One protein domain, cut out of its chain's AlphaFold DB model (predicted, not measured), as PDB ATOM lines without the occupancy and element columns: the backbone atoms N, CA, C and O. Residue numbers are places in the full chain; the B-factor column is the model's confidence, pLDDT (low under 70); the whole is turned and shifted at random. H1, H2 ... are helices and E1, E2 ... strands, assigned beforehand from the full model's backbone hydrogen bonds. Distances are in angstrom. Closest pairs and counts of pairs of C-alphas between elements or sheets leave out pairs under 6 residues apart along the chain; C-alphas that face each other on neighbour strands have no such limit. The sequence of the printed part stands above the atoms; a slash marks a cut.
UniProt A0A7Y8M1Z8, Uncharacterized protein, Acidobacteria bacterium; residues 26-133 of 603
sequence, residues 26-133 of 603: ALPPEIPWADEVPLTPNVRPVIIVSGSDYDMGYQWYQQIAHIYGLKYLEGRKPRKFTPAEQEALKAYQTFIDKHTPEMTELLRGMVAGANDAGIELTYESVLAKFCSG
ATOM      1  N   ALA A  26     -34.110 -69.363  -1.517       59.19
ATOM      2  CA  ALA A  26     -34.411 -68.023  -0.989       59.19
ATOM      3  C   ALA A  26     -34.753 -66.970  -2.068       59.19
ATOM      4  O   ALA A  26     -35.152 -65.853  -1.736       59.19
ATOM      5  N   LEU A  27     -34.566 -67.285  -3.355       73.81
ATOM      6  CA  LEU A  27     -34.933 -66.383  -4.447       73.81
ATOM      7  C   LEU A  27     -36.418 -66.532  -4.799       73.81
ATOM      8  O   LEU A  27     -36.918 -67.658  -4.820       73.81
ATOM      9  N   PRO A  28     -37.113 -65.428  -5.127       86.62
ATOM     10  CA  PRO A  28     -38.495 -65.506  -5.572       86.62
ATOM     11  C   PRO A  28     -38.602 -66.345  -6.860       86.62
ATOM     12  O   PRO A  28     -37.654 -66.342  -7.660       86.62
ATOM     13  N   PRO A  29     -39.739 -67.033  -7.081       92.56
ATOM     14  CA  PRO A  29     -40.001 -67.759  -8.321       92.56
ATOM     15  C   PRO A  29     -39.819 -66.880  -9.564       92.56
ATOM     16  O   PRO A  29     -40.038 -65.669  -9.525       92.56
ATOM     17  N   GLU A  30     -39.426 -67.483 -10.687       94.62
ATOM     18  CA  GLU A  30     -39.203 -66.739 -11.935       94.62
ATOM     19  C   GLU A  30     -40.493 -66.320 -12.663       94.62
ATOM     20  O   GLU A  30     -40.437 -65.426 -13.514       94.62
ATOM     21  N   ILE A  31     -41.622 -66.987 -12.408       92.62
ATOM     22  CA  ILE A  31     -42.917 -66.638 -13.011       92.62
ATOM     23  C   ILE A  31     -43.491 -65.334 -12.428       92.62
ATOM     24  O   ILE A  31     -43.153 -64.965 -11.302       92.62
ATOM     25  N   PRO A  32     -44.359 -64.627 -13.173       92.00
ATOM     26  CA  PRO A  32     -45.079 -63.476 -12.637       92.00
ATOM     27  C   PRO A  32     -46.099 -63.874 -11.561       92.00
ATOM     28  O   PRO A  32     -46.619 -64.987 -11.557       92.00
ATOM     29  N   TRP A  33     -46.401 -62.923 -10.678       90.75
ATOM     30  CA  TRP A  33     -47.430 -63.020  -9.643       90.75
ATOM     31  C   TRP A  33     -48.266 -61.737  -9.647       90.75
ATOM     32  O   TRP A  33     -47.722 -60.653  -9.877       90.75
ATOM     33  N   ALA A  34     -49.565 -61.867  -9.394       90.25
ATOM     34  CA  ALA A  34     -50.441 -60.774  -8.986       90.25
ATOM     35  C   ALA A  34     -50.876 -61.069  -7.552       90.25
ATOM     36  O   ALA A  34     -51.606 -62.029  -7.320       90.25
ATOM     37  N   ASP A  35     -50.363 -60.288  -6.604       89.88
ATOM     38  CA  ASP A  35     -50.505 -60.554  -5.173       89.88
ATOM     39  C   ASP A  35     -50.040 -61.990  -4.827       89.88
ATOM     40  O   ASP A  35     -48.916 -62.376  -5.162       89.88
ATOM     41  N   GLU A  36     -50.877 -62.801  -4.182       85.19
ATOM     42  CA  GLU A  36     -50.623 -64.215  -3.880       85.19
ATOM     43  C   GLU A  36     -50.954 -65.183  -5.029       85.19
ATOM     44  O   GLU A  36     -50.846 -66.402  -4.857       85.19
ATOM     45  N   VAL A  37     -51.377 -64.669  -6.188       86.19
ATOM     46  CA  VAL A  37     -51.821 -65.484  -7.320       86.19
ATOM     47  C   VAL A  37     -50.701 -65.610  -8.357       86.19
ATOM     48  O   VAL A  37     -50.308 -64.618  -8.979       86.19
ATOM     49  N   PRO A  38     -50.185 -66.824  -8.598       87.19
ATOM     50  CA  PRO A  38     -49.197 -67.053  -9.640       87.19
ATOM     51  C   PRO A  38     -49.843 -66.916 -11.020       87.19
ATOM     52  O   PRO A  38     -50.914 -67.463 -11.289       87.19
ATOM     53  N   LEU A  39     -49.164 -66.214 -11.920       88.56
ATOM     54  CA  LEU A  39     -49.633 -65.962 -13.277       88.56
ATOM     55  C   LEU A  39     -48.858 -66.802 -14.287       88.56
ATOM     56  O   LEU A  39     -47.661 -67.064 -14.137       88.56
ATOM     57  N   THR A  40     -49.546 -67.211 -15.350       89.00
ATOM     58  CA  THR A  40     -48.908 -67.918 -16.458       89.00
ATOM     59  C   THR A  40     -47.793 -67.048 -17.043       89.00
ATOM     60  O   THR A  40     -48.000 -65.861 -17.303       89.00
ATOM     61  N   PRO A  41     -46.578 -67.589 -17.236       92.06
ATOM     62  CA  PRO A  41     -45.512 -66.810 -17.837       92.06
ATOM     63  C   PRO A  41     -45.853 -66.526 -19.304       92.06
ATOM     64  O   PRO A  41     -46.309 -67.414 -20.023       92.06
ATOM     65  N   ASN A  42     -45.574 -65.307 -19.761       93.81
ATOM     66  CA  ASN A  42     -45.755 -64.896 -21.157       93.81
ATOM     67  C   ASN A  42     -44.674 -65.437 -22.115       93.81
ATOM     68  O   ASN A  42     -44.819 -65.367 -23.334       93.81
ATOM     69  N   VAL A  43     -43.592 -65.992 -21.563       96.00
ATOM     70  CA  VAL A  43     -42.533 -66.705 -22.283       96.00
ATOM     71  C   VAL A  43     -42.387 -68.088 -21.665       96.00
ATOM     72  O   VAL A  43     -42.217 -68.206 -20.449       96.00
ATOM     73  N   ARG A  44     -42.435 -69.138 -22.495       94.00
ATOM     74  CA  ARG A  44     -42.432 -70.528 -22.030       94.00
ATOM     75  C   ARG A  44     -41.129 -70.811 -21.284       94.00
ATOM     76  O   ARG A  44     -40.060 -70.640 -21.874       94.00
ATOM     77  N   PRO A  45     -41.174 -71.257 -20.020       95.38
ATOM     78  CA  PRO A  45     -39.967 -71.653 -19.319       95.38
ATOM     79  C   PRO A  45     -39.290 -72.835 -20.015       95.38
ATOM     80  O   PRO A  45     -39.954 -73.724 -20.549       95.38
ATOM     81  N   VAL A  46     -37.959 -72.854 -19.976       97.44
ATOM     82  CA  VAL A  46     -37.142 -73.961 -20.481       97.44
ATOM     83  C   VAL A  46     -36.335 -74.554 -19.330       97.44
ATOM     84  O   VAL A  46     -35.556 -73.856 -18.673       97.44
ATOM     85  N   ILE A  47     -36.533 -75.842 -19.079       97.50
ATOM     86  CA  ILE A  47     -35.723 -76.653 -18.174       97.50
ATOM     87  C   ILE A  47     -34.583 -77.256 -18.987       97.50
ATOM     88  O   ILE A  47     -34.816 -77.800 -20.062       97.50
ATOM     89  N   ILE A  48     -33.352 -77.143 -18.494       98.69
ATOM     90  CA  ILE A  48     -32.168 -77.698 -19.163       98.69
ATOM     91  C   ILE A  48     -31.469 -78.622 -18.181       98.69
ATOM     92  O   ILE A  48     -31.040 -78.165 -17.122       98.69
ATOM     93  N   VAL A  49     -31.377 -79.902 -18.527       98.62
ATOM     94  CA  VAL A  49     -30.763 -80.927 -17.681       98.62
ATOM     95  C   VAL A  49     -29.717 -81.720 -18.455       98.62
ATOM     96  O   VAL A  49     -29.849 -81.924 -19.662       98.62
ATOM     97  N   SER A  50     -28.665 -82.157 -17.769       98.69
ATOM     98  CA  SER A  50     -27.553 -82.893 -18.375       98.69
ATOM     99  C   SER A  50     -26.882 -83.861 -17.406       98.69
ATOM    100  O   SER A  50     -26.826 -83.577 -16.208       98.69
ATOM    101  N   GLY A  51     -26.268 -84.914 -17.944       98.50
ATOM    102  CA  GLY A  51     -25.445 -85.864 -17.192       98.50
ATOM    103  C   GLY A  51     -26.125 -87.216 -16.993       98.50
ATOM    104  O   GLY A  51     -26.841 -87.703 -17.877       98.50
ATOM    105  N   SER A  52     -25.904 -87.815 -15.822       98.69
ATOM    106  CA  SER A  52     -26.527 -89.083 -15.451       98.69
ATOM    107  C   SER A  52     -28.048 -88.944 -15.328       98.69
ATOM    108  O   SER A  52     -28.577 -87.851 -15.116       98.69
ATOM    109  N   ASP A  53     -28.773 -90.060 -15.427       98.62
ATOM    110  CA  ASP A  53     -30.235 -90.053 -15.282       98.62
ATOM    111  C   ASP A  53     -30.660 -89.484 -13.920       98.62
ATOM    112  O   ASP A  53     -31.562 -88.652 -13.847       98.62
ATOM    113  N   TYR A  54     -29.933 -89.841 -12.858       98.75
ATOM    114  CA  TYR A  54     -30.131 -89.283 -11.524       98.75
ATOM    115  C   TYR A  54     -29.892 -87.765 -11.482       98.75
ATOM    116  O   TYR A  54     -30.746 -87.021 -10.994       98.75
ATOM    117  N   ASP A  55     -28.771 -87.279 -12.025       98.75
ATOM    118  CA  ASP A  55     -28.456 -85.842 -12.028       98.75
ATOM    119  C   ASP A  55     -29.492 -85.040 -12.809       98.75
ATOM    120  O   ASP A  55     -29.942 -83.990 -12.348       98.75
ATOM    121  N   MET A  56     -29.930 -85.549 -13.962       98.62
ATOM    122  CA  MET A  56     -30.976 -84.898 -14.741       98.62
ATOM    123  C   MET A  56     -32.285 -84.799 -13.955       98.62
ATOM    124  O   MET A  56     -32.934 -83.752 -13.976       98.62
ATOM    125  N   GLY A  57     -32.659 -85.852 -13.226       98.06
ATOM    126  CA  GLY A  57     -33.833 -85.844 -12.357       98.06
ATOM    127  C   GLY A  57     -33.717 -84.799 -11.248       98.06
ATOM    128  O   GLY A  57     -34.635 -84.000 -11.042       98.06
ATOM    129  N   TYR A  58     -32.561 -84.758 -10.582       98.50
ATOM    130  CA  TYR A  58     -32.254 -83.796  -9.521       98.50
ATOM    131  C   TYR A  58     -32.337 -82.354 -10.036       98.50
ATOM    132  O   TYR A  58     -33.057 -81.518  -9.478       98.50
ATOM    133  N   GLN A  59     -31.675 -82.070 -11.158       98.19
ATOM    134  CA  GLN A  59     -31.677 -80.756 -11.800       98.19
ATOM    135  C   GLN A  59     -33.077 -80.334 -12.267       98.19
ATOM    136  O   GLN A  59     -33.396 -79.142 -12.221       98.19
ATOM    137  N   TRP A  60     -33.911 -81.277 -12.718       96.00
ATOM    138  CA  TRP A  60     -35.276 -80.996 -13.163       96.00
ATOM    139  C   TRP A  60     -36.109 -80.414 -12.020       96.00
ATOM    140  O   TRP A  60     -36.648 -79.314 -12.153       96.00
ATOM    141  N   TYR A  61     -36.195 -81.103 -10.879       93.94
ATOM    142  CA  TYR A  61     -37.061 -80.658  -9.780       93.94
ATOM    143  C   TYR A  61     -36.521 -79.414  -9.064       93.94
ATOM    144  O   TYR A  61     -37.307 -78.542  -8.689       93.94
ATOM    145  N   GLN A  62     -35.195 -79.243  -9.004       95.31
ATOM    146  CA  GLN A  62     -34.575 -77.975  -8.599       95.31
ATOM    147  C   GLN A  62     -35.029 -76.811  -9.495       95.31
ATOM    148  O   GLN A  62     -35.350 -75.722  -9.022       95.31
ATOM    149  N   GLN A  63     -35.114 -77.026 -10.809       95.38
ATOM    150  CA  GLN A  63     -35.573 -75.988 -11.732       95.38
ATOM    151  C   GLN A  63     -37.078 -75.732 -11.674       95.38
ATOM    152  O   GLN A  63     -37.472 -74.579 -11.830       95.38
ATOM    153  N   ILE A  64     -37.909 -76.740 -11.398       92.25
ATOM    154  CA  ILE A  64     -39.338 -76.514 -11.120       92.25
ATOM    155  C   ILE A  64     -39.496 -75.576  -9.922       92.25
ATOM    156  O   ILE A  64     -40.223 -74.587 -10.023       92.25
ATOM    157  N   ALA A  65     -38.752 -75.823  -8.840       91.94
ATOM    158  CA  ALA A  65     -38.733 -74.950  -7.670       91.94
ATOM    159  C   ALA A  65     -38.268 -73.523  -8.011       91.94
ATOM    160  O   ALA A  65     -38.889 -72.560  -7.574       91.94
ATOM    161  N   HIS A  66     -37.227 -73.365  -8.834       93.38
ATOM    162  CA  HIS A  66     -36.774 -72.041  -9.279       93.38
ATOM    163  C   HIS A  66     -37.817 -71.297 -10.119       93.38
ATOM    164  O   HIS A  66     -37.989 -70.091  -9.968       93.38
ATOM    165  N   ILE A  67     -38.480 -71.998 -11.038       93.81
ATOM    166  CA  ILE A  67     -39.383 -71.378 -12.004       93.81
ATOM    167  C   ILE A  67     -40.711 -71.027 -11.337       93.81
ATOM    168  O   ILE A  67     -41.124 -69.873 -11.394       93.81
ATOM    169  N   TYR A  68     -41.355 -72.007 -10.706       89.81
ATOM    170  CA  TYR A  68     -42.729 -71.885 -10.213       89.81
ATOM    171  C   TYR A  68     -42.809 -71.667  -8.698       89.81
ATOM    172  O   TYR A  68     -43.815 -71.172  -8.200       89.81
ATOM    173  N   GLY A  69     -41.744 -71.981  -7.960       88.81
ATOM    174  CA  GLY A  69     -41.730 -71.948  -6.500       88.81
ATOM    175  C   GLY A  69     -42.043 -73.302  -5.869       88.81
ATOM    176  O   GLY A  69     -42.582 -74.211  -6.503       88.81
ATOM    177  N   LEU A  70     -41.708 -73.430  -4.583       86.12
ATOM    178  CA  LEU A  70     -41.832 -74.687  -3.839       86.12
ATOM    179  C   LEU A  70     -43.285 -75.151  -3.671       86.12
ATOM    180  O   LEU A  70     -43.529 -76.355  -3.720       86.12
ATOM    181  N   LYS A  71     -44.245 -74.217  -3.550       81.75
ATOM    182  CA  LYS A  71     -45.681 -74.505  -3.349       81.75
ATOM    183  C   LYS A  71     -46.225 -75.515  -4.368       81.75
ATOM    184  O   LYS A  71     -46.999 -76.398  -4.020       81.75
ATOM    185  N   TYR A  72     -45.763 -75.456  -5.615       78.81
ATOM    186  CA  TYR A  72     -46.221 -76.372  -6.662       78.81
ATOM    187  C   TYR A  72     -45.803 -77.823  -6.441       78.81
ATOM    188  O   TYR A  72     -46.556 -78.735  -6.785       78.81
ATOM    189  N   LEU A  73     -44.630 -78.041  -5.844       81.06
ATOM    190  CA  LEU A  73     -44.173 -79.373  -5.462       81.06
ATOM    191  C   LEU A  73     -44.900 -79.875  -4.205       81.06
ATOM    192  O   LEU A  73     -44.989 -81.081  -4.000       81.06
ATOM    193  N   GLU A  74     -45.485 -78.994  -3.386       81.06
ATOM    194  CA  GLU A  74     -46.199 -79.402  -2.167       81.06
ATOM    195  C   GLU A  74     -47.453 -80.225  -2.449       81.06
ATOM    196  O   GLU A  74     -47.776 -81.123  -1.673       81.06
ATOM    197  N   GLY A  75     -48.108 -80.003  -3.593       73.06
ATOM    198  CA  GLY A  75     -49.208 -80.849  -4.065       73.06
ATOM    199  C   GLY A  75     -48.809 -82.312  -4.318       73.06
ATOM    200  O   GLY A  75     -49.668 -83.142  -4.604       73.06
ATOM    201  N   ARG A  76     -47.514 -82.644  -4.220       76.44
ATOM    202  CA  ARG A  76     -46.957 -84.001  -4.322       76.44
ATOM    203  C   ARG A  76     -46.504 -84.585  -2.990       76.44
ATOM    204  O   ARG A  76     -45.977 -85.703  -2.989       76.44
ATOM    205  N   LYS A  77     -46.683 -83.861  -1.879       77.50
ATOM    206  CA  LYS A  77     -46.292 -84.355  -0.555       77.50
ATOM    207  C   LYS A  77     -46.860 -85.761  -0.323       77.50
ATOM    208  O   LYS A  77     -47.968 -86.052  -0.789       77.50
ATOM    209  N   PRO A  78     -46.103 -86.645   0.348       78.81
ATOM    210  CA  PRO A  78     -46.497 -88.029   0.550       78.81
ATOM    211  C   PRO A  78     -47.923 -88.141   1.077       78.81
ATOM    212  O   PRO A  78     -48.271 -87.579   2.116       78.81
ATOM    213  N   ARG A  79     -48.751 -88.892   0.352       86.12
ATOM    214  CA  ARG A  79     -50.087 -89.281   0.800       86.12
ATOM    215  C   ARG A  79     -50.131 -90.773   1.069       86.12
ATOM    216  O   ARG A  79     -49.337 -91.548   0.538       86.12
ATOM    217  N   LYS A  80     -51.121 -91.199   1.847       87.88
ATOM    218  CA  LYS A  80     -51.386 -92.624   2.031       87.88
ATOM    219  C   LYS A  80     -52.029 -93.188   0.761       87.88
ATOM    220  O   LYS A  80     -53.160 -92.838   0.429       87.88
ATOM    221  N   PHE A  81     -51.305 -94.050   0.056       89.38
ATOM    222  CA  PHE A  81     -51.852 -94.836  -1.049       89.38
ATOM    223  C   PHE A  81     -52.696 -95.996  -0.512       89.38
ATOM    224  O   PHE A  81     -52.347 -96.614   0.499       89.38
ATOM    225  N   THR A  82     -53.805 -96.298  -1.186       90.50
ATOM    226  CA  THR A  82     -54.600 -97.502  -0.896       90.50
ATOM    227  C   THR A  82     -53.824 -98.771  -1.282       90.50
ATOM    228  O   THR A  82     -52.913 -98.696  -2.109       90.50
ATOM    229  N   PRO A  83     -54.172 -99.958  -0.746       92.81
ATOM    230  CA  PRO A  83     -53.524-101.209  -1.151       92.81
ATOM    231  C   PRO A  83     -53.560-101.451  -2.670       92.81
ATOM    232  O   PRO A  83     -52.545-101.831  -3.247       92.81
ATOM    233  N   ALA A  84     -54.687-101.142  -3.323       89.56
ATOM    234  CA  ALA A  84     -54.839-101.261  -4.774       89.56
ATOM    235  C   ALA A  84     -53.932-100.282  -5.542       89.56
ATOM    236  O   ALA A  84     -53.302-100.656  -6.527       89.56
ATOM    237  N   GLU A  85     -53.804 -99.039  -5.070       90.00
ATOM    238  CA  GLU A  85     -52.876 -98.066  -5.659       90.00
ATOM    239  C   GLU A  85     -51.415 -98.495  -5.497       90.00
ATOM    240  O   GLU A  85     -50.624 -98.348  -6.423       90.00
ATOM    241  N   GLN A  86     -51.040 -99.058  -4.345       92.81
ATOM    242  CA  GLN A  86     -49.687 -99.577  -4.129       92.81
ATOM    243  C   GLN A  86     -49.376-100.758  -5.051       92.81
ATOM    244  O   GLN A  86     -48.273-100.842  -5.592       92.81
ATOM    245  N   GLU A  87     -50.331-101.668  -5.238       92.94
ATOM    246  CA  GLU A  87     -50.211-102.767  -6.195       92.94
ATOM    247  C   GLU A  87     -50.072-102.242  -7.630       92.94
ATOM    248  O   GLU A  87     -49.167-102.660  -8.354       92.94
ATOM    249  N   ALA A  88     -50.879-101.245  -8.005       91.56
ATOM    250  CA  ALA A  88     -50.786-100.585  -9.301       91.56
ATOM    251  C   ALA A  88     -49.406 -99.946  -9.527       91.56
ATOM    252  O   ALA A  88     -48.794-100.166 -10.571       91.56
ATOM    253  N   LEU A  89     -48.879 -99.200  -8.551       93.81
ATOM    254  CA  LEU A  89     -47.545 -98.594  -8.643       93.81
ATOM    255  C   LEU A  89     -46.444 -99.649  -8.802       93.81
ATOM    256  O   LEU A  89     -45.554 -99.467  -9.628       93.81
ATOM    257  N   LYS A  90     -46.522-100.776  -8.081       95.94
ATOM    258  CA  LYS A  90     -45.583-101.901  -8.246       95.94
ATOM    259  C   LYS A  90     -45.667-102.522  -9.643       95.94
ATOM    260  O   LYS A  90     -44.636-102.861 -10.227       95.94
ATOM    261  N   ALA A  91     -46.875-102.649 -10.191       94.69
ATOM    262  CA  ALA A  91     -47.073-103.144 -11.548       94.69
ATOM    263  C   ALA A  91     -46.439-102.197 -12.579       94.69
ATOM    264  O   ALA A  91     -45.639-102.648 -13.398       94.69
ATOM    265  N   TYR A  92     -46.709-100.889 -12.496       94.75
ATOM    266  CA  TYR A  92     -46.060 -99.883 -13.347       94.75
ATOM    267  C   TYR A  92     -44.535 -99.918 -13.225       94.75
ATOM    268  O   TYR A  92     -43.848 -99.954 -14.244       94.75
ATOM    269  N   GLN A  93     -44.010 -99.981 -11.999       96.94
ATOM    270  CA  GLN A  93     -42.572-100.054 -11.747       96.94
ATOM    271  C   GLN A  93     -41.926-101.249 -12.457       96.94
ATOM    272  O   GLN A  93     -40.880-101.098 -13.075       96.94
ATOM    273  N   THR A  94     -42.587-102.411 -12.458       97.38
ATOM    274  CA  THR A  94     -42.092-103.612 -13.151       97.38
ATOM    275  C   THR A  94     -41.930-103.384 -14.659       97.38
ATOM    276  O   THR A  94     -40.957-103.846 -15.258       97.38
ATOM    277  N   PHE A  95     -42.864-102.663 -15.291       96.81
ATOM    278  CA  PHE A  95     -42.743-102.305 -16.707       96.81
ATOM    279  C   PHE A  95     -41.645-101.271 -16.943       96.81
ATOM    280  O   PHE A  95     -40.888-101.413 -17.901       96.81
ATOM    281  N   ILE A  96     -41.538-100.270 -16.069       96.81
ATOM    282  CA  ILE A  96     -40.513 -99.226 -16.151       96.81
ATOM    283  C   ILE A  96     -39.116 -99.844 -16.045       96.81
ATOM    284  O   ILE A  96     -38.305 -99.639 -16.942       96.81
ATOM    285  N   ASP A  97     -38.858-100.677 -15.037       97.56
ATOM    286  CA  ASP A  97     -37.549-101.315 -14.840       97.56
ATOM    287  C   ASP A  97     -37.151-102.212 -16.015       97.56
ATOM    288  O   ASP A  97     -35.976-102.317 -16.363       97.56
ATOM    289  N   LYS A  98     -38.130-102.862 -16.649       97.81
ATOM    290  CA  LYS A  98     -37.875-103.760 -17.776       97.81
ATOM    291  C   LYS A  98     -37.612-103.018 -19.084       97.81
ATOM    292  O   LYS A  98     -36.821-103.493 -19.896       97.81
ATOM    293  N   HIS A  99     -38.331-101.928 -19.330       97.75
ATOM    294  CA  HIS A  99     -38.425-101.333 -20.663       97.75
ATOM    295  C   HIS A  99     -37.804 -99.942 -20.777       97.75
ATOM    296  O   HIS A  99     -37.366 -99.571 -21.860       97.75
ATOM    297  N   THR A 100     -37.765 -99.187 -19.683       97.06
ATOM    298  CA  THR A 100     -37.228 -97.822 -19.615       97.06
ATOM    299  C   THR A 100     -36.480 -97.619 -18.285       97.06
ATOM    300  O   THR A 100     -36.871 -96.757 -17.489       97.06
ATOM    301  N   PRO A 101     -35.459 -98.444 -17.970       97.06
ATOM    302  CA  PRO A 101     -34.806 -98.451 -16.656       97.06
ATOM    303  C   PRO A 101     -34.156 -97.111 -16.285       97.06
ATOM    304  O   PRO A 101     -34.042 -96.790 -15.103       97.06
ATOM    305  N   GLU A 102     -33.778 -96.297 -17.273       98.06
ATOM    306  CA  GLU A 102     -33.272 -94.936 -17.075       98.06
ATOM    307  C   GLU A 102     -34.259 -94.043 -16.310       98.06
ATOM    308  O   GLU A 102     -33.856 -93.126 -15.593       98.06
ATOM    309  N   MET A 103     -35.561 -94.325 -16.415       97.38
ATOM    310  CA  MET A 103     -36.581 -93.549 -15.723       97.38
ATOM    311  C   MET A 103     -36.545 -93.763 -14.221       97.38
ATOM    312  O   MET A 103     -36.786 -92.811 -13.488       97.38
ATOM    313  N   THR A 104     -36.204 -94.957 -13.740       98.25
ATOM    314  CA  THR A 104     -36.125 -95.223 -12.298       98.25
ATOM    315  C   THR A 104     -35.110 -94.293 -11.630       98.25
ATOM    316  O   THR A 104     -35.431 -93.646 -10.630       98.25
ATOM    317  N   GLU A 105     -33.923 -94.139 -12.218       98.44
ATOM    318  CA  GLU A 105     -32.900 -93.227 -11.695       98.44
ATOM    319  C   GLU A 105     -33.287 -91.757 -11.871       98.44
ATOM    320  O   GLU A 105     -33.101 -90.966 -10.945       98.44
ATOM    321  N   LEU A 106     -33.925 -91.398 -12.990       98.25
ATOM    322  CA  LEU A 106     -34.494 -90.063 -13.182       98.25
ATOM    323  C   LEU A 106     -35.492 -89.709 -12.067       98.25
ATOM    324  O   LEU A 106     -35.390 -88.641 -11.463       98.25
ATOM    325  N   LEU A 107     -36.426 -90.605 -11.739       97.31
ATOM    326  CA  LEU A 107     -37.414 -90.383 -10.679       97.31
ATOM    327  C   LEU A 107     -36.755 -90.280  -9.292       97.31
ATOM    328  O   LEU A 107     -37.158 -89.439  -8.486       97.31
ATOM    329  N   ARG A 108     -35.717 -91.081  -9.007       98.50
ATOM    330  CA  ARG A 108     -34.926 -90.949  -7.765       98.50
ATOM    331  C   ARG A 108     -34.225 -89.596  -7.681       98.50
ATOM    332  O   ARG A 108     -34.245 -88.968  -6.622       98.50
ATOM    333  N   GLY A 109     -33.659 -89.139  -8.793       98.44
ATOM    334  CA  GLY A 109     -33.086 -87.807  -8.921       98.44
ATOM    335  C   GLY A 109     -34.109 -86.722  -8.601       98.44
ATOM    336  O   GLY A 109     -33.840 -85.851  -7.780       98.44
ATOM    337  N   MET A 110     -35.312 -86.805  -9.179       96.50
ATOM    338  CA  MET A 110     -36.401 -85.848  -8.927       96.50
ATOM    339  C   MET A 110     -36.750 -85.737  -7.439       96.50
ATOM    340  O   MET A 110     -36.890 -84.628  -6.924       96.50
ATOM    341  N   VAL A 111     -36.838 -86.872  -6.736       96.50
ATOM    342  CA  VAL A 111     -37.055 -86.906  -5.279       96.50
ATOM    343  C   VAL A 111     -35.930 -86.188  -4.540       96.50
ATOM    344  O   VAL A 111     -36.193 -85.320  -3.714       96.50
ATOM    345  N   ALA A 112     -34.675 -86.517  -4.851       98.00
ATOM    346  CA  ALA A 112     -33.527 -85.891  -4.205       98.00
ATOM    347  C   ALA A 112     -33.476 -84.378  -4.462       98.00
ATOM    348  O   ALA A 112     -33.234 -83.605  -3.538       98.00
ATOM    349  N   GLY A 113     -33.771 -83.955  -5.694       96.12
ATOM    350  CA  GLY A 113     -33.849 -82.549  -6.076       96.12
ATOM    351  C   GLY A 113     -34.931 -81.801  -5.304       96.12
ATOM    352  O   GLY A 113     -34.678 -80.702  -4.823       96.12
ATOM    353  N   ALA A 114     -36.113 -82.394  -5.131       93.56
ATOM    354  CA  ALA A 114     -37.183 -81.796  -4.334       93.56
ATOM    355  C   ALA A 114     -36.817 -81.684  -2.847       93.56
ATOM    356  O   ALA A 114     -36.988 -80.619  -2.248       93.56
ATOM    357  N   ASN A 115     -36.271 -82.762  -2.278       95.00
ATOM    358  CA  ASN A 115     -35.915 -82.838  -0.862       95.00
ATOM    359  C   ASN A 115     -34.839 -81.810  -0.506       95.00
ATOM    360  O   ASN A 115     -34.965 -81.111   0.496       95.00
ATOM    361  N   ASP A 116     -33.822 -81.666  -1.356       94.50
ATOM    362  CA  ASP A 116     -32.763 -80.669  -1.183       94.50
ATOM    363  C   ASP A 116     -33.272 -79.224  -1.359       94.50
ATOM    364  O   ASP A 116     -32.797 -78.299  -0.704       94.50
ATOM    365  N   ALA A 117     -34.319 -79.024  -2.169       90.19
ATOM    366  CA  ALA A 117     -35.029 -77.746  -2.257       90.19
ATOM    367  C   ALA A 117     -35.929 -77.459  -1.034       90.19
ATOM    368  O   ALA A 117     -36.505 -76.371  -0.943       90.19
ATOM    369  N   GLY A 118     -36.046 -78.403  -0.093       90.50
ATOM    370  CA  GLY A 118     -36.826 -78.276   1.140       90.50
ATOM    371  C   GLY A 118     -38.249 -78.837   1.065       90.50
ATOM    372  O   GLY A 118     -39.033 -78.586   1.978       90.50
ATOM    373  N   ILE A 119     -38.602 -79.584   0.011       89.12
ATOM    374  CA  ILE A 119     -39.903 -80.258  -0.113       89.12
ATOM    375  C   ILE A 119     -39.713 -81.763  -0.024       89.12
ATOM    376  O   ILE A 119     -39.205 -82.386  -0.951       89.12
ATOM    377  N   GLU A 120     -40.181 -82.348   1.075       92.44
ATOM    378  CA  GLU A 120     -40.163 -83.794   1.268       92.44
ATOM    379  C   GLU A 120     -41.114 -84.484   0.281       92.44
ATOM    380  O   GLU A 120     -42.338 -84.370   0.388       92.44
ATOM    381  N   LEU A 121     -40.537 -85.216  -0.668       92.00
ATOM    382  CA  LEU A 121     -41.210 -86.127  -1.583       92.00
ATOM    383  C   LEU A 121     -40.691 -87.553  -1.381       92.00
ATOM    384  O   LEU A 121     -39.552 -87.782  -0.974       92.00
ATOM    385  N   THR A 122     -41.528 -88.527  -1.730       94.31
ATOM    386  CA  THR A 122     -41.131 -89.935  -1.830       94.31
ATOM    387  C   THR A 122     -41.109 -90.386  -3.282       94.31
ATOM    388  O   THR A 122     -41.743 -89.783  -4.156       94.31
ATOM    389  N   TYR A 123     -40.404 -91.487  -3.540       95.50
ATOM    390  CA  TYR A 123     -40.376 -92.118  -4.855       95.50
ATOM    391  C   TYR A 123     -41.784 -92.472  -5.341       95.50
ATOM    392  O   TYR A 123     -42.122 -92.203  -6.488       95.50
ATOM    393  N   GLU A 124     -42.637 -92.994  -4.461       93.44
ATOM    394  CA  GLU A 124     -44.015 -93.369  -4.779       93.44
ATOM    395  C   GLU A 124     -44.866 -92.161  -5.184       93.44
ATOM    396  O   GLU A 124     -45.655 -92.267  -6.121       93.44
ATOM    397  N   SER A 125     -44.687 -91.002  -4.535       89.38
ATOM    398  CA  SER A 125     -45.372 -89.760  -4.920       89.38
ATOM    399  C   SER A 125     -44.988 -89.298  -6.324       89.38
ATOM    400  O   SER A 125     -45.852 -88.880  -7.103       89.38
ATOM    401  N   VAL A 126     -43.696 -89.375  -6.657       90.50
ATOM    402  CA  VAL A 126     -43.199 -88.992  -7.984       90.50
ATOM    403  C   VAL A 126     -43.595 -90.036  -9.029       90.50
ATOM    404  O   VAL A 126     -44.048 -89.661 -10.101       90.50
ATOM    405  N   LEU A 127     -43.525 -91.335  -8.734       92.12
ATOM    406  CA  LEU A 127     -43.985 -92.386  -9.644       92.12
ATOM    407  C   LEU A 127     -45.483 -92.250  -9.943       92.12
ATOM    408  O   LEU A 127     -45.889 -92.300 -11.104       92.12
ATOM    409  N   ALA A 128     -46.303 -92.001  -8.916       88.38
ATOM    410  CA  ALA A 128     -47.741 -91.816  -9.077       88.38
ATOM    411  C   ALA A 128     -48.073 -90.713 -10.089       88.38
ATOM    412  O   ALA A 128     -48.987 -90.895 -10.886       88.38
ATOM    413  N   LYS A 129     -47.290 -89.625 -10.155       84.00
ATOM    414  CA  LYS A 129     -47.437 -88.586 -11.191       84.00
ATOM    415  C   LYS A 129     -47.495 -89.160 -12.597       84.00
ATOM    416  O   LYS A 129     -48.382 -88.807 -13.366       84.00
ATOM    417  N   PHE A 130     -46.527 -89.996 -12.939       85.44
ATOM    418  CA  PHE A 130     -46.401 -90.518 -14.292       85.44
ATOM    419  C   PHE A 130     -47.438 -91.614 -14.572       85.44
ATOM    420  O   PHE A 130     -47.806 -91.816 -15.724       85.44
ATOM    421  N   CYS A 131     -47.963 -92.262 -13.530       86.06
ATOM    422  CA  CYS A 131     -48.967 -93.322 -13.637       86.06
ATOM    423  C   CYS A 131     -50.428 -92.824 -13.585       86.06
ATOM    424  O   CYS A 131     -51.342 -93.586 -13.910       86.06
ATOM    425  N   SER A 132     -50.679 -91.577 -13.175       73.69
ATOM    426  CA  SER A 132     -52.039 -91.023 -13.044       73.69
ATOM    427  C   SER A 132     -52.589 -90.362 -14.317       73.69
ATOM    428  O   SER A 132     -53.783 -90.068 -14.397       73.69
ATOM    429  N   GLY A 133     -51.760 -90.164 -15.347       65.00
ATOM    430  CA  GLY A 133     -52.172 -89.451 -16.559       65.00
ATOM    431  C   GLY A 133     -52.585 -88.008 -16.273       65.00
ATOM    432  O   GLY A 133     -51.855 -87.289 -15.600       65.00
TER     433      GLY A 133
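AT A GLANCE: This is residues 26 to 133 of the 603 residues of an uncharacterized protein of Acidobacteria bacterium (UniProt A0A7Y8M1Z8). Two helices, H1 and H4, pack closely at a slant to make the core, with the lone strand E1 folded alongside H1; H3 meets H4 at a corner, and the short H5 fits into the angle between H4 and H3. At the end far from H3, residues 26 to 45 form a long looped stretch with no named element, while tiny H2 lies near the last turns of H1. The printed part has 108 residues with one named strand and five named helices, in the order E1, H1, H2, H3, H4, H5, and its class is mostly helix. It is compact, with a radius of gyration of the C-alphas of 15.1 A and spans of 43 by 33 by 24 A.

HOW THE PARTS SIT: Residues 26 to 45 hold no named element, but within them residues 33 to 34 and residues 37 to 38 are paired as strands are, antiparallel, in stretches too short to be named. E1, residues 46 to 51, pairs with no named strand. A tight link of one residue joins it to H1, residues 53 to 68; the closest C-alphas of the two are those of Val 49 and Met 56, 4.9 A apart. H2, residues 71 to 74, and H1 only just touch, with 3 pairs of C-alphas within 8 A, and only at the corner by their link; the closest C-alphas are those of Ala 65 and Leu 73, 7.4 A apart. H3, residues 83 to 99, is apart from H1 and H2. H4, residues 102 to 116, is the hub, touching three other helices. It touches H1 with 43 pairs of C-alphas within 8 A, the closest being those of Tyr 58 and Gly 113 at 4.0 A; the two run the same way at a steep tilt of 45 degrees. H3 and H4 touch only at the corner by their link, with Asp 97 and Thr 104 closest, their C-alphas 6.8 A apart. H5, residues 123 to 131, touches H4 at residues 107 to 111 alone, where the closest C-alphas are those of Val 111 and Tyr 123, 6.2 A apart; the two run opposite ways at a steep tilt of 55 degrees. H5 also touches H3, at residues 89 to 92 alone, about perpendicular at 79 degrees, with the C-alphas of Leu 89 and Ala 128 closest at 6.8 A. The helix packing is mostly crossed, helices standing at wide angles to each other: leaving out the pairs that touch only at the corner, 3 pairs of helices touch and have a tilt, and 0 of them are at a shallow tilt. Every O i to N i+4 pair is within hydrogen-bond range in H1, H3 and H4, against 4 of 5 in H5, while H2 is too short for such a pair.

IN THESE COORDINATES: E1 begins at C-alpha 46, (-37.142, -73.961, -20.481), and measures 17.0 A from first to last C-alpha. H1 measures 22.6 A and H2, four residues, 5.1 A. H3, the longest helix with 17 residues, begins at C-alpha 83, (-53.524, -101.209, -1.151), and measures 24.7 A. H4 measures 21.4 A. H5 measures 12.3 A and ends at C-alpha 131, (-48.967, -93.322, -13.637).

THE WHOLE: The two C-alphas farthest apart are those of Asp 35 and Lys 98, at 46.7 A. The first and last printed C-alphas, Ala 26 and Gly 133, are 31.9 A apart. The printed part has no cut. No link between named elements is long: H2 to H3, with 8 residues, and H4 to H5, with 6, are short, and the others are tight. The mean pLDDT of the printed part is 91.6, and the model's confidence is under 70 at residues 26 and 133.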